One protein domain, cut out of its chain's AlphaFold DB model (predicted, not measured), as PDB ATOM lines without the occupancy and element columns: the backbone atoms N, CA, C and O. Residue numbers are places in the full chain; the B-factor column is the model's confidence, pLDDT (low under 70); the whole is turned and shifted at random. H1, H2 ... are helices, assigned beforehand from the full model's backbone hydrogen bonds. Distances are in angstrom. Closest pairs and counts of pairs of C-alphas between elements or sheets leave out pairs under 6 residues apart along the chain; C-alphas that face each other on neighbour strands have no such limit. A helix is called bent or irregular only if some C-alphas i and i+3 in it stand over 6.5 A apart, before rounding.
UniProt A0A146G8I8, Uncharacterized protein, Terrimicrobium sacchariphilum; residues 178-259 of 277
ATOM      1  N   THR A 178      99.222 149.150 186.865       89.38
ATOM      2  CA  THR A 178      99.522 149.631 185.500       89.38
ATOM      3  C   THR A 178     101.004 149.486 185.153       89.38
ATOM      4  O   THR A 178     101.339 149.080 184.034       89.38
ATOM      5  N   GLN A 179     101.897 149.739 186.111       88.94
ATOM      6  CA  GLN A 179     103.335 149.542 185.934       88.94
ATOM      7  C   GLN A 179     103.691 148.062 185.734       88.94
ATOM      8  O   GLN A 179     104.476 147.739 184.837       88.94
ATOM      9  N   SER A 180     103.068 147.164 186.502       90.56
ATOM     10  CA  SER A 180     103.262 145.712 186.369       90.56
ATOM     11  C   SER A 180     102.805 145.219 184.997       90.56
ATOM     12  O   SER A 180     103.593 144.623 184.267       90.56
ATOM     13  N   LYS A 181     101.598 145.607 184.560       90.75
ATOM     14  CA  LYS A 181     101.092 145.315 183.205       90.75
ATOM     15  C   LYS A 181     102.030 145.816 182.107       90.75
ATOM     16  O   LYS A 181     102.217 145.141 181.097       90.75
ATOM     17  N   THR A 182     102.629 146.992 182.297       91.94
ATOM     18  CA  THR A 182     103.579 147.565 181.333       91.94
ATOM     19  C   THR A 182     104.875 146.753 181.270       91.94
ATOM     20  O   THR A 182     105.363 146.481 180.171       91.94
ATOM     21  N   ARG A 183     105.417 146.319 182.420       93.75
ATOM     22  CA  ARG A 183     106.571 145.402 182.466       93.75
ATOM     23  C   ARG A 183     106.247 144.065 181.812       93.75
ATOM     24  O   ARG A 183     107.026 143.617 180.976       93.75
ATOM     25  N   ASP A 184     105.100 143.477 182.119       93.69
ATOM     26  CA  ASP A 184     104.694 142.189 181.552       93.69
ATOM     27  C   ASP A 184     104.554 142.262 180.030       93.69
ATOM     28  O   ASP A 184     104.969 141.348 179.318       93.69
ATOM     29  N   LEU A 185     104.011 143.371 179.513       93.88
ATOM     30  CA  LEU A 185     103.899 143.615 178.076       93.88
ATOM     31  C   LEU A 185     105.283 143.765 177.426       93.88
ATOM     32  O   LEU A 185     105.505 143.249 176.334       93.88
ATOM     33  N   LEU A 186     106.233 144.435 178.091       94.44
ATOM     34  CA  LEU A 186     107.620 144.559 177.621       94.44
ATOM     35  C   LEU A 186     108.346 143.211 177.565       94.44
ATOM     36  O   LEU A 186     109.034 142.941 176.580       94.44
ATOM     37  N   VAL A 187     108.196 142.383 178.604       96.31
ATOM     38  CA  VAL A 187     108.794 141.040 178.660       96.31
ATOM     39  C   VAL A 187     108.233 140.181 177.531       96.31
ATOM     40  O   VAL A 187     109.002 139.703 176.702       96.31
ATOM     41  N   ARG A 188     106.900 140.117 177.399       96.19
ATOM     42  CA  ARG A 188     106.246 139.403 176.290       96.19
ATOM     43  C   ARG A 188     106.722 139.883 174.930       96.19
ATOM     44  O   ARG A 188     107.075 139.074 174.082       96.19
ATOM     45  N   TYR A 189     106.774 141.198 174.729       97.00
ATOM     46  CA  TYR A 189     107.248 141.778 173.478       97.00
ATOM     47  C   TYR A 189     108.673 141.326 173.138       97.00
ATOM     48  O   TYR A 189     108.956 140.992 171.987       97.00
ATOM     49  N   ARG A 190     109.572 141.295 174.128       96.94
ATOM     50  CA  ARG A 190     110.949 140.830 173.935       96.94
ATOM     51  C   ARG A 190     110.988 139.349 173.561       96.94
ATOM     52  O   ARG A 190     111.684 139.000 172.609       96.94
ATOM     53  N   ASP A 191     110.239 138.511 174.264       97.69
ATOM     54  CA  ASP A 191     110.230 137.065 174.036       97.69
ATOM     55  C   ASP A 191     109.648 136.713 172.663       97.69
ATOM     56  O   ASP A 191     110.248 135.946 171.908       97.69
ATOM     57  N   VAL A 192     108.532 137.347 172.294       98.12
ATOM     58  CA  VAL A 192     107.896 137.188 170.978       98.12
ATOM     59  C   VAL A 192     108.830 137.650 169.864       98.12
ATOM     60  O   VAL A 192     108.950 136.973 168.845       98.12
ATOM     61  N   ARG A 193     109.555 138.757 170.057       96.94
ATOM     62  CA  ARG A 193     110.553 139.210 169.084       96.94
ATOM     63  C   ARG A 193     111.675 138.187 168.899       96.94
ATOM     64  O   ARG A 193     112.004 137.863 167.766       96.94
ATOM     65  N   ILE A 194     112.215 137.639 169.990       97.50
ATOM     66  CA  ILE A 194     113.253 136.595 169.935       97.50
ATOM     67  C   ILE A 194     112.756 135.359 169.175       97.50
ATOM     68  O   ILE A 194     113.542 134.695 168.500       97.50
ATOM     69  N   GLN A 195     111.472 135.018 169.291       96.75
ATOM     70  CA  GLN A 195     110.876 133.921 168.527       96.75
ATOM     71  C   GLN A 195     110.703 134.280 167.047       96.75
ATOM     72  O   GLN A 195     111.093 133.490 166.191       96.75
ATOM     73  N   ALA A 196     110.180 135.469 166.741       97.12
ATOM     74  CA  ALA A 196     109.979 135.933 165.370       97.12
ATOM     75  C   ALA A 196     111.303 136.084 164.596       97.12
ATOM     76  O   ALA A 196     111.369 135.721 163.424       97.12
ATOM     77  N   ASP A 197     112.378 136.524 165.258       95.50
ATOM     78  CA  ASP A 197     113.719 136.655 164.662       95.50
ATOM     79  C   ASP A 197     114.326 135.297 164.245       95.50
ATOM     80  O   ASP A 197     115.255 135.253 163.440       95.50
ATOM     81  N   LYS A 198     113.809 134.174 164.763       96.69
ATOM     82  CA  LYS A 198     114.235 132.820 164.364       96.69
ATOM     83  C   LYS A 198     113.532 132.318 163.103       96.69
ATOM     84  O   LYS A 198     113.941 131.287 162.567       96.69
ATOM     85  N   ASP A 199     112.484 132.997 162.633       97.25
ATOM     86  CA  ASP A 199     111.767 132.584 161.428       97.25
ATOM     87  C   ASP A 199     112.692 132.701 160.193       97.25
ATOM     88  O   ASP A 199     113.336 133.737 159.977       97.25
ATOM     89  N   PRO A 200     112.784 131.651 159.356       97.12
ATOM     90  CA  PRO A 200     113.704 131.638 158.223       97.12
ATOM     91  C   PRO A 200     113.376 132.707 157.171       97.12
ATOM     92  O   PRO A 200     114.293 133.200 156.511       97.12
ATOM     93  N   GLN A 201     112.107 133.095 157.011       96.00
ATOM     94  CA  GLN A 201     111.711 134.135 156.059       96.00
ATOM     95  C   GLN A 201     112.164 135.518 156.535       96.00
ATOM     96  O   GLN A 201     112.678 136.308 155.740       96.00
ATOM     97  N   VAL A 202     112.031 135.789 157.836       97.12
ATOM     98  CA  VAL A 202     112.504 137.031 158.467       97.12
ATOM     99  C   VAL A 202     114.020 137.159 158.297       97.12
ATOM    100  O   VAL A 202     114.511 138.182 157.810       97.12
ATOM    101  N   LEU A 203     114.766 136.086 158.575       96.88
ATOM    102  CA  LEU A 203     116.219 136.049 158.377       96.88
ATOM    103  C   LEU A 203     116.628 136.212 156.908       96.88
ATOM    104  O   LEU A 203     117.615 136.892 156.619       96.88
ATOM    105  N   ALA A 204     115.893 135.610 155.971       96.81
ATOM    106  CA  ALA A 204     116.165 135.753 154.543       96.81
ATOM    107  C   ALA A 204     116.006 137.209 154.077       96.81
ATOM    108  O   ALA A 204     116.876 137.726 153.374       96.81
ATOM    109  N   MET A 205     114.945 137.896 154.516       95.69
ATOM    110  CA  MET A 205     114.727 139.311 154.198       95.69
ATOM    111  C   MET A 205     115.790 140.217 154.824       95.69
ATOM    112  O   MET A 205     116.295 141.127 154.161       95.69
ATOM    113  N   TYR A 206     116.204 139.930 156.060       96.50
ATOM    114  CA  TYR A 206     117.303 140.655 156.688       96.50
ATOM    115  C   TYR A 206     118.604 140.502 155.890       96.50
ATOM    116  O   TYR A 206     119.218 141.501 155.508       96.50
ATOM    117  N   LYS A 207     118.976 139.264 155.539       97.75
ATOM    118  CA  LYS A 207     120.159 138.976 154.710       97.75
ATOM    119  C   LYS A 207     120.090 139.673 153.351       97.75
ATOM    120  O   LYS A 207     121.087 140.234 152.898       97.75
ATOM    121  N   LYS A 208     118.909 139.709 152.725       96.38
ATOM    122  CA  LYS A 208     118.690 140.444 151.472       96.38
ATOM    123  C   LYS A 208     119.051 141.924 151.619       96.38
ATOM    124  O   LYS A 208     119.719 142.467 150.746       96.38
ATOM    125  N   SER A 209     118.683 142.555 152.735       96.44
ATOM    126  CA  SER A 209     119.040 143.957 152.986       96.44
ATOM    127  C   SER A 209     120.540 144.180 153.207       96.44
ATOM    128  O   SER A 209     121.065 145.219 152.819       96.44
ATOM    129  N   THR A 210     121.251 143.208 153.786       96.31
ATOM    130  CA  THR A 210     122.699 143.329 154.030       96.31
ATOM    131  C   THR A 210     123.545 143.143 152.774       96.31
ATOM    132  O   THR A 210     124.648 143.668 152.707       96.31
ATOM    133  N   VAL A 211     123.031 142.407 151.784       97.50
ATOM    134  CA  VAL A 211     123.723 142.120 150.513       97.50
ATOM    135  C   VAL A 211     123.383 143.156 149.428       97.50
ATOM    136  O   VAL A 211     124.015 143.188 148.373       97.50
ATOM    137  N   ALA A 212     122.386 144.013 149.665       95.81
ATOM    138  CA  ALA A 212     121.975 145.049 148.725       95.81
ATOM    139  C   ALA A 212     123.126 146.023 148.410       95.81
ATOM    140  O   ALA A 212     123.834 146.477 149.305       95.81
ATOM    141  N   LYS A 213     123.298 146.337 147.119       95.00
ATOM    142  CA  LYS A 213     124.393 147.190 146.624       95.00
ATOM    143  C   LYS A 213     124.068 148.678 146.690       95.00
ATOM    144  O   LYS A 213     124.975 149.485 146.847       95.00
ATOM    145  N   THR A 214     122.798 149.036 146.525       95.31
ATOM    146  CA  THR A 214     122.339 150.424 146.571       95.31
ATOM    147  C   THR A 214     121.646 150.701 147.900       95.31
ATOM    148  O   THR A 214     121.036 149.808 148.503       95.31
ATOM    149  N   ASP A 215     121.717 151.948 148.363       90.50
ATOM    150  CA  ASP A 215     121.034 152.354 149.592       90.50
ATOM    151  C   ASP A 215     119.514 152.227 149.472       90.50
ATOM    152  O   ASP A 215     118.851 151.856 150.443       90.50
ATOM    153  N   GLU A 216     118.951 152.468 148.285       92.06
ATOM    154  CA  GLU A 216     117.510 152.347 148.077       92.06
ATOM    155  C   GLU A 216     117.049 150.886 148.097       92.06
ATOM    156  O   GLU A 216     116.068 150.567 148.771       92.06
ATOM    157  N   ASP A 217     117.805 149.971 147.483       94.00
ATOM    158  CA  ASP A 217     117.510 148.536 147.567       94.00
ATOM    159  C   ASP A 217     117.602 148.035 149.012       94.00
ATOM    160  O   ASP A 217     116.762 147.249 149.464       94.00
ATOM    161  N   LYS A 218     118.596 148.518 149.769       94.88
ATOM    162  CA  LYS A 218     118.741 148.203 151.194       94.88
ATOM    163  C   LYS A 218     117.540 148.696 151.996       94.88
ATOM    164  O   LYS A 218     116.995 147.934 152.799       94.88
ATOM    165  N   ARG A 219     117.091 149.936 151.778       94.12
ATOM    166  CA  ARG A 219     115.889 150.482 152.435       94.12
ATOM    167  C   ARG A 219     114.637 149.708 152.044       94.12
ATOM    168  O   ARG A 219     113.846 149.382 152.926       94.12
ATOM    169  N   ALA A 220     114.449 149.396 150.764       95.00
ATOM    170  CA  ALA A 220     113.318 148.604 150.286       95.00
ATOM    171  C   ALA A 220     113.291 147.214 150.942       95.00
ATOM    172  O   ALA A 220     112.262 146.804 151.479       95.00
ATOM    173  N   ALA A 221     114.434 146.530 151.002       96.75
ATOM    174  CA  ALA A 221     114.554 145.246 151.685       96.75
ATOM    175  C   ALA A 221     114.292 145.357 153.199       96.75
ATOM    176  O   ALA A 221     113.618 144.496 153.762       96.75
ATOM    177  N   LEU A 222     114.755 146.426 153.860       96.44
ATOM    178  CA  LEU A 222     114.459 146.674 155.276       96.44
ATOM    179  C   LEU A 222     112.973 146.957 155.529       96.44
ATOM    180  O   LEU A 222     112.438 146.512 156.544       96.44
ATOM    181  N   ARG A 223     112.291 147.666 154.622       96.56
ATOM    182  CA  ARG A 223     110.841 147.904 154.716       96.56
ATOM    183  C   ARG A 223     110.073 146.582 154.706       96.56
ATOM    184  O   ARG A 223     109.233 146.362 155.575       96.56
ATOM    185  N   GLU A 224     110.407 145.694 153.775       97.00
ATOM    186  CA  GLU A 224     109.813 144.355 153.696       97.00
ATOM    187  C   GLU A 224     110.168 143.485 154.912       97.00
ATOM    188  O   GLU A 224     109.296 142.827 155.478       97.00
ATOM    189  N   TYR A 225     111.421 143.540 155.373       97.56
ATOM    190  CA  TYR A 225     111.863 142.853 156.587       97.56
ATOM    191  C   TYR A 225     111.033 143.249 157.815       97.56
ATOM    192  O   TYR A 225     110.517 142.372 158.505       97.56
ATOM    193  N   TYR A 226     110.870 144.549 158.085       97.62
ATOM    194  CA  TYR A 226     110.126 144.996 159.265       97.62
ATOM    195  C   TYR A 226     108.636 144.663 159.172       97.62
ATOM    196  O   TYR A 226     108.065 144.238 160.175       97.62
ATOM    197  N   ARG A 227     108.016 144.787 157.990       97.25
ATOM    198  CA  ARG A 227     106.622 144.359 157.775       97.25
ATOM    199  C   ARG A 227     106.433 142.893 158.147       97.25
ATOM    200  O   ARG A 227     105.540 142.561 158.922       97.25
ATOM    201  N   LEU A 228     107.309 142.029 157.633       97.69
ATOM    202  CA  LEU A 228     107.243 140.598 157.901       97.69
ATOM    203  C   LEU A 228     107.522 140.282 159.377       97.69
ATOM    204  O   LEU A 228     106.776 139.514 159.976       97.69
ATOM    205  N   LEU A 229     108.549 140.895 159.975       97.81
ATOM    206  CA  LEU A 229     108.894 140.707 161.386       97.81
ATOM    207  C   LEU A 229     107.703 141.033 162.295       97.81
ATOM    208  O   LEU A 229     107.312 140.208 163.118       97.81
ATOM    209  N   PHE A 230     107.105 142.216 162.139       97.94
ATOM    210  CA  PHE A 230     105.989 142.628 162.989       97.94
ATOM    211  C   PHE A 230     104.714 141.840 162.702       97.94
ATOM    212  O   PHE A 230     103.979 141.553 163.644       97.94
ATOM    213  N   GLN A 231     104.473 141.426 161.456       97.50
ATOM    214  CA  GLN A 231     103.370 140.515 161.153       97.50
ATOM    215  C   GLN A 231     103.546 139.180 161.890       97.50
ATOM    216  O   GLN A 231     102.630 138.748 162.580       97.50
ATOM    217  N   LYS A 232     104.749 138.591 161.864       97.62
ATOM    218  CA  LYS A 232     105.052 137.351 162.600       97.62
ATOM    219  C   LYS A 232     104.898 137.518 164.109       97.62
ATOM    220  O   LYS A 232     104.375 136.630 164.769       97.62
ATOM    221  N   MET A 233     105.312 138.658 164.661       97.69
ATOM    222  CA  MET A 233     105.099 138.950 166.082       97.69
ATOM    223  C   MET A 233     103.606 139.006 166.445       97.69
ATOM    224  O   MET A 233     103.227 138.509 167.501       97.69
ATOM    225  N   ILE A 234     102.763 139.572 165.573       97.56
ATOM    226  CA  ILE A 234     101.302 139.619 165.755       97.56
ATOM    227  C   ILE A 234     100.684 138.222 165.638       97.56
ATOM    228  O   ILE A 234      99.785 137.892 166.409       97.56
ATOM    229  N   ASP A 235     101.175 137.402 164.707       97.38
ATOM    230  CA  ASP A 235     100.693 136.033 164.509       97.38
ATOM    231  C   ASP A 235     101.024 135.130 165.717       97.38
ATOM    232  O   ASP A 235     100.244 134.238 166.049       97.38
ATOM    233  N   ILE A 236     102.159 135.367 166.392       96.94
ATOM    234  CA  ILE A 236     102.547 134.670 167.633       96.94
ATOM    235  C   ILE A 236     101.718 135.167 168.826       96.94
ATOM    236  O   ILE A 236     101.221 134.356 169.609       96.94
ATOM    237  N   ASP A 237     101.588 136.487 168.989       96.50
ATOM    238  CA  ASP A 237     100.819 137.096 170.076       96.50
ATOM    239  C   ASP A 237     100.020 138.311 169.585       96.50
ATOM    240  O   ASP A 237     100.510 139.444 169.484       96.50
ATOM    241  N   SER A 238      98.727 138.086 169.361       96.50
ATOM    242  CA  SER A 238      97.800 139.119 168.909       96.50
ATOM    243  C   SER A 238      97.566 140.217 169.954       96.50
ATOM    244  O   SER A 238      97.142 141.320 169.592       96.50
ATOM    245  N   SER A 239      97.869 139.982 171.238       95.38
ATOM    246  CA  SER A 239      97.738 141.007 172.287       95.38
ATOM    247  C   SER A 239      98.732 142.160 172.104       95.38
ATOM    248  O   SER A 239      98.489 143.277 172.567       95.38
ATOM    249  N   LEU A 240      99.815 141.929 171.355       95.81
ATOM    250  CA  LEU A 240     100.827 142.935 171.042       95.81
ATOM    251  C   LEU A 240     100.503 143.769 169.796       95.81
ATOM    252  O   LEU A 240     101.299 144.641 169.447       95.81
ATOM    253  N   THR A 241      99.355 143.557 169.139       96.69
ATOM    254  CA  THR A 241      99.014 144.194 167.850       96.69
ATOM    255  C   THR A 241      99.194 145.706 167.858       96.69
ATOM    256  O   THR A 241      99.892 146.247 167.001       96.69
ATOM    257  N   VAL A 242      98.626 146.402 168.847       96.25
ATOM    258  CA  VAL A 242      98.699 147.872 168.932       96.25
ATOM    259  C   VAL A 242     100.153 148.343 169.025       96.25
ATOM    260  O   VAL A 242     100.562 149.274 168.331       96.25
ATOM    261  N   ARG A 243     100.962 147.659 169.842       94.50
ATOM    262  CA  ARG A 243     102.378 147.985 170.022       94.50
ATOM    263  C   ARG A 243     103.196 147.682 168.767       94.50
ATOM    264  O   ARG A 243     103.992 148.523 168.359       94.50
ATOM    265  N   CYS A 244     102.989 146.517 168.153       96.75
ATOM    266  CA  CYS A 244     103.702 146.103 166.946       96.75
ATOM    267  C   CYS A 244     103.398 147.039 165.775       96.75
ATOM    268  O   CYS A 244     104.332 147.512 165.141       96.75
ATOM    269  N   ARG A 245     102.128 147.401 165.553       97.31
ATOM    270  CA  ARG A 245     101.734 148.359 164.506       97.31
ATOM    271  C   ARG A 245     102.329 149.750 164.731       97.31
ATOM    272  O   ARG A 245     102.817 150.367 163.787       97.31
ATOM    273  N   GLY A 246     102.336 150.231 165.976       97.06
ATOM    274  CA  GLY A 246     102.970 151.507 166.320       97.06
ATOM    275  C   GLY A 246     104.478 151.504 166.050       97.06
ATOM    276  O   GLY A 246     105.009 152.451 165.467       97.06
ATOM    277  N   MET A 247     105.167 150.422 166.422       95.88
ATOM    278  CA  MET A 247     106.601 150.273 166.167       95.88
ATOM    279  C   MET A 247     106.912 150.099 164.679       95.88
ATOM    280  O   MET A 247     107.807 150.776 164.178       95.88
ATOM    281  N   GLU A 248     106.157 149.266 163.963       96.94
ATOM    282  CA  GLU A 248     106.252 149.087 162.510       96.94
ATOM    283  C   GLU A 248     106.195 150.442 161.796       96.94
ATOM    284  O   GLU A 248     107.118 150.803 161.064       96.94
ATOM    285  N   ALA A 249     105.164 151.243 162.078       97.06
ATOM    286  CA  ALA A 249     105.009 152.565 161.483       97.06
ATOM    287  C   ALA A 249     106.196 153.493 161.796       97.06
ATOM    288  O   ALA A 249     106.658 154.215 160.911       97.06
ATOM    289  N   ALA A 250     106.722 153.466 163.026       96.50
ATOM    290  CA  ALA A 250     107.881 154.271 163.409       96.50
ATOM    291  C   ALA A 250     109.155 153.871 162.641       96.50
ATOM    292  O   ALA A 250     109.869 154.743 162.137       96.50
ATOM    293  N   TYR A 251     109.419 152.568 162.491       95.56
ATOM    294  CA  TYR A 251     110.557 152.074 161.709       95.56
ATOM    295  C   TYR A 251     110.431 152.431 160.228       95.56
ATOM    296  O   TYR A 251     111.389 152.927 159.633       95.56
ATOM    297  N   LEU A 252     109.248 152.238 159.641       95.06
ATOM    298  CA  LEU A 252     109.008 152.555 158.233       95.06
ATOM    299  C   LEU A 252     109.148 154.057 157.951       95.06
ATOM    300  O   LEU A 252     109.744 154.426 156.942       95.06
ATOM    301  N   ARG A 253     108.678 154.926 158.856       94.38
ATOM    302  CA  ARG A 253     108.876 156.382 158.740       94.38
ATOM    303  C   ARG A 253     110.352 156.763 158.740       94.38
ATOM    304  O   ARG A 253     110.765 157.574 157.919       94.38
ATOM    305  N   ARG A 254     111.153 156.150 159.615       91.69
ATOM    306  CA  ARG A 254     112.599 156.407 159.670       91.69
ATOM    307  C   ARG A 254     113.314 155.978 158.387       91.69
ATOM    308  O   ARG A 254     114.262 156.634 157.982       91.69
ATOM    309  N   LEU A 255     112.857 154.897 157.754       90.94
ATOM    310  CA  LEU A 255     113.399 154.436 156.472       90.94
ATOM    311  C   LEU A 255     112.967 155.304 155.285       90.94
ATOM    312  O   LEU A 255     113.671 155.323 154.284       90.94
ATOM    313  N   ALA A 256     111.828 155.995 155.380       86.69
ATOM    314  CA  ALA A 256     111.330 156.880 154.326       86.69
ATOM    315  C   ALA A 256     112.022 158.253 154.307       86.69
ATOM    316  O   ALA A 256     111.949 158.959 153.306       86.69
ATOM    317  N   GLN A 257     112.670 158.651 155.405       79.50
ATOM    318  CA  GLN A 257     113.373 159.924 155.473       79.50
ATOM    319  C   GLN A 257     114.688 159.833 154.692       79.50
ATOM    320  O   GLN A 257     115.709 159.376 155.207       79.50
ATOM    321  N   GLU A 258     114.672 160.295 153.447       72.12
ATOM    322  CA  GLU A 258     115.904 160.587 152.730       72.12
ATOM    323  C   GLU A 258     116.574 161.778 153.406       72.12
ATOM    324  O   GLU A 258     115.957 162.826 153.613       72.12
ATOM    325  N   ARG A 259     117.840 161.620 153.797       66.12
ATOM    326  CA  ARG A 259     118.656 162.747 154.240       66.12
ATOM    327  C   ARG A 259     118.983 163.578 153.001       66.12
ATOM    328  O   ARG A 259     120.055 163.447 152.426       66.12
TER     329      ARG A 259
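What this domain is: This is residues 178 to 259 of the 277 residues of an uncharacterized protein of Terrimicrobium sacchariphilum (UniProt A0A146G8I8). Three helices lie side by side in a flat slab, H3 in the middle with H2 along one side and H4 along the other, each running opposite ways to H3; H1 slants across the end of the slab where H3 ends and H4 begins, and its residues 178 to 184 stick out. The printed part has 82 residues, with four named helices in the order H1, H2, H3, H4 and no named strand, and its class is all helix. It is only just compact, close to loose, with a radius of gyration of the C-alphas of 13.9 A and spans of 45 by 29 by 15 A.

How they stand to each other: Begin with H3, residues 215 to 236, the hub, which touches three helices. H2, residues 200 to 211, forms a helical hairpin with it at a shallow tilt of 16 degrees; their closest C-alphas, of Ser 209 and Lys 218, are 4.6 A apart. H4, residues 238 to 256, forms another with H3 at 6 degrees, closest at the C-alphas of Ile 234 and Thr 241, 5.5 A apart. H2 and H4 are apart. Look next at H1, residues 178 to 196: its residues 192 to 196 alone touch H3, at a steep tilt of 64 degrees, opposite ways, with the C-alphas of Ala 196 and Met 233 closest at 5.8 A. H1 and H4 are close but not clearly touching; their closest C-alphas, of Tyr 189 and Leu 240, are 7.0 A apart. Every O i to N i+4 pair is within hydrogen-bond range in H1, H2 and H3, and 13 of 15 are in H4.

Where its parts are: Find C-alpha 215 at (121.034, 152.354, 149.592); from there H3 runs 31.3 A to C-alpha 236. H1 starts at (99.522, 149.631, 185.500) and spans 26.5 A; H2 spans 16.4 A. H4 spans 26.7 A, ending at C-alpha 256 at (111.330, 156.880, 154.326); it has a kink of 33 degrees near residue 245 and is irregular, with C-alphas 239 and 242 7.7 A apart.

The domain as a whole: The two C-alphas farthest apart, of Thr 178 and Lys 213, are 46.2 A from each other. The three links are tight, and the printed part has no cut. In this model the mean pLDDT of the printed part is 94.8, with residue 259 under 70.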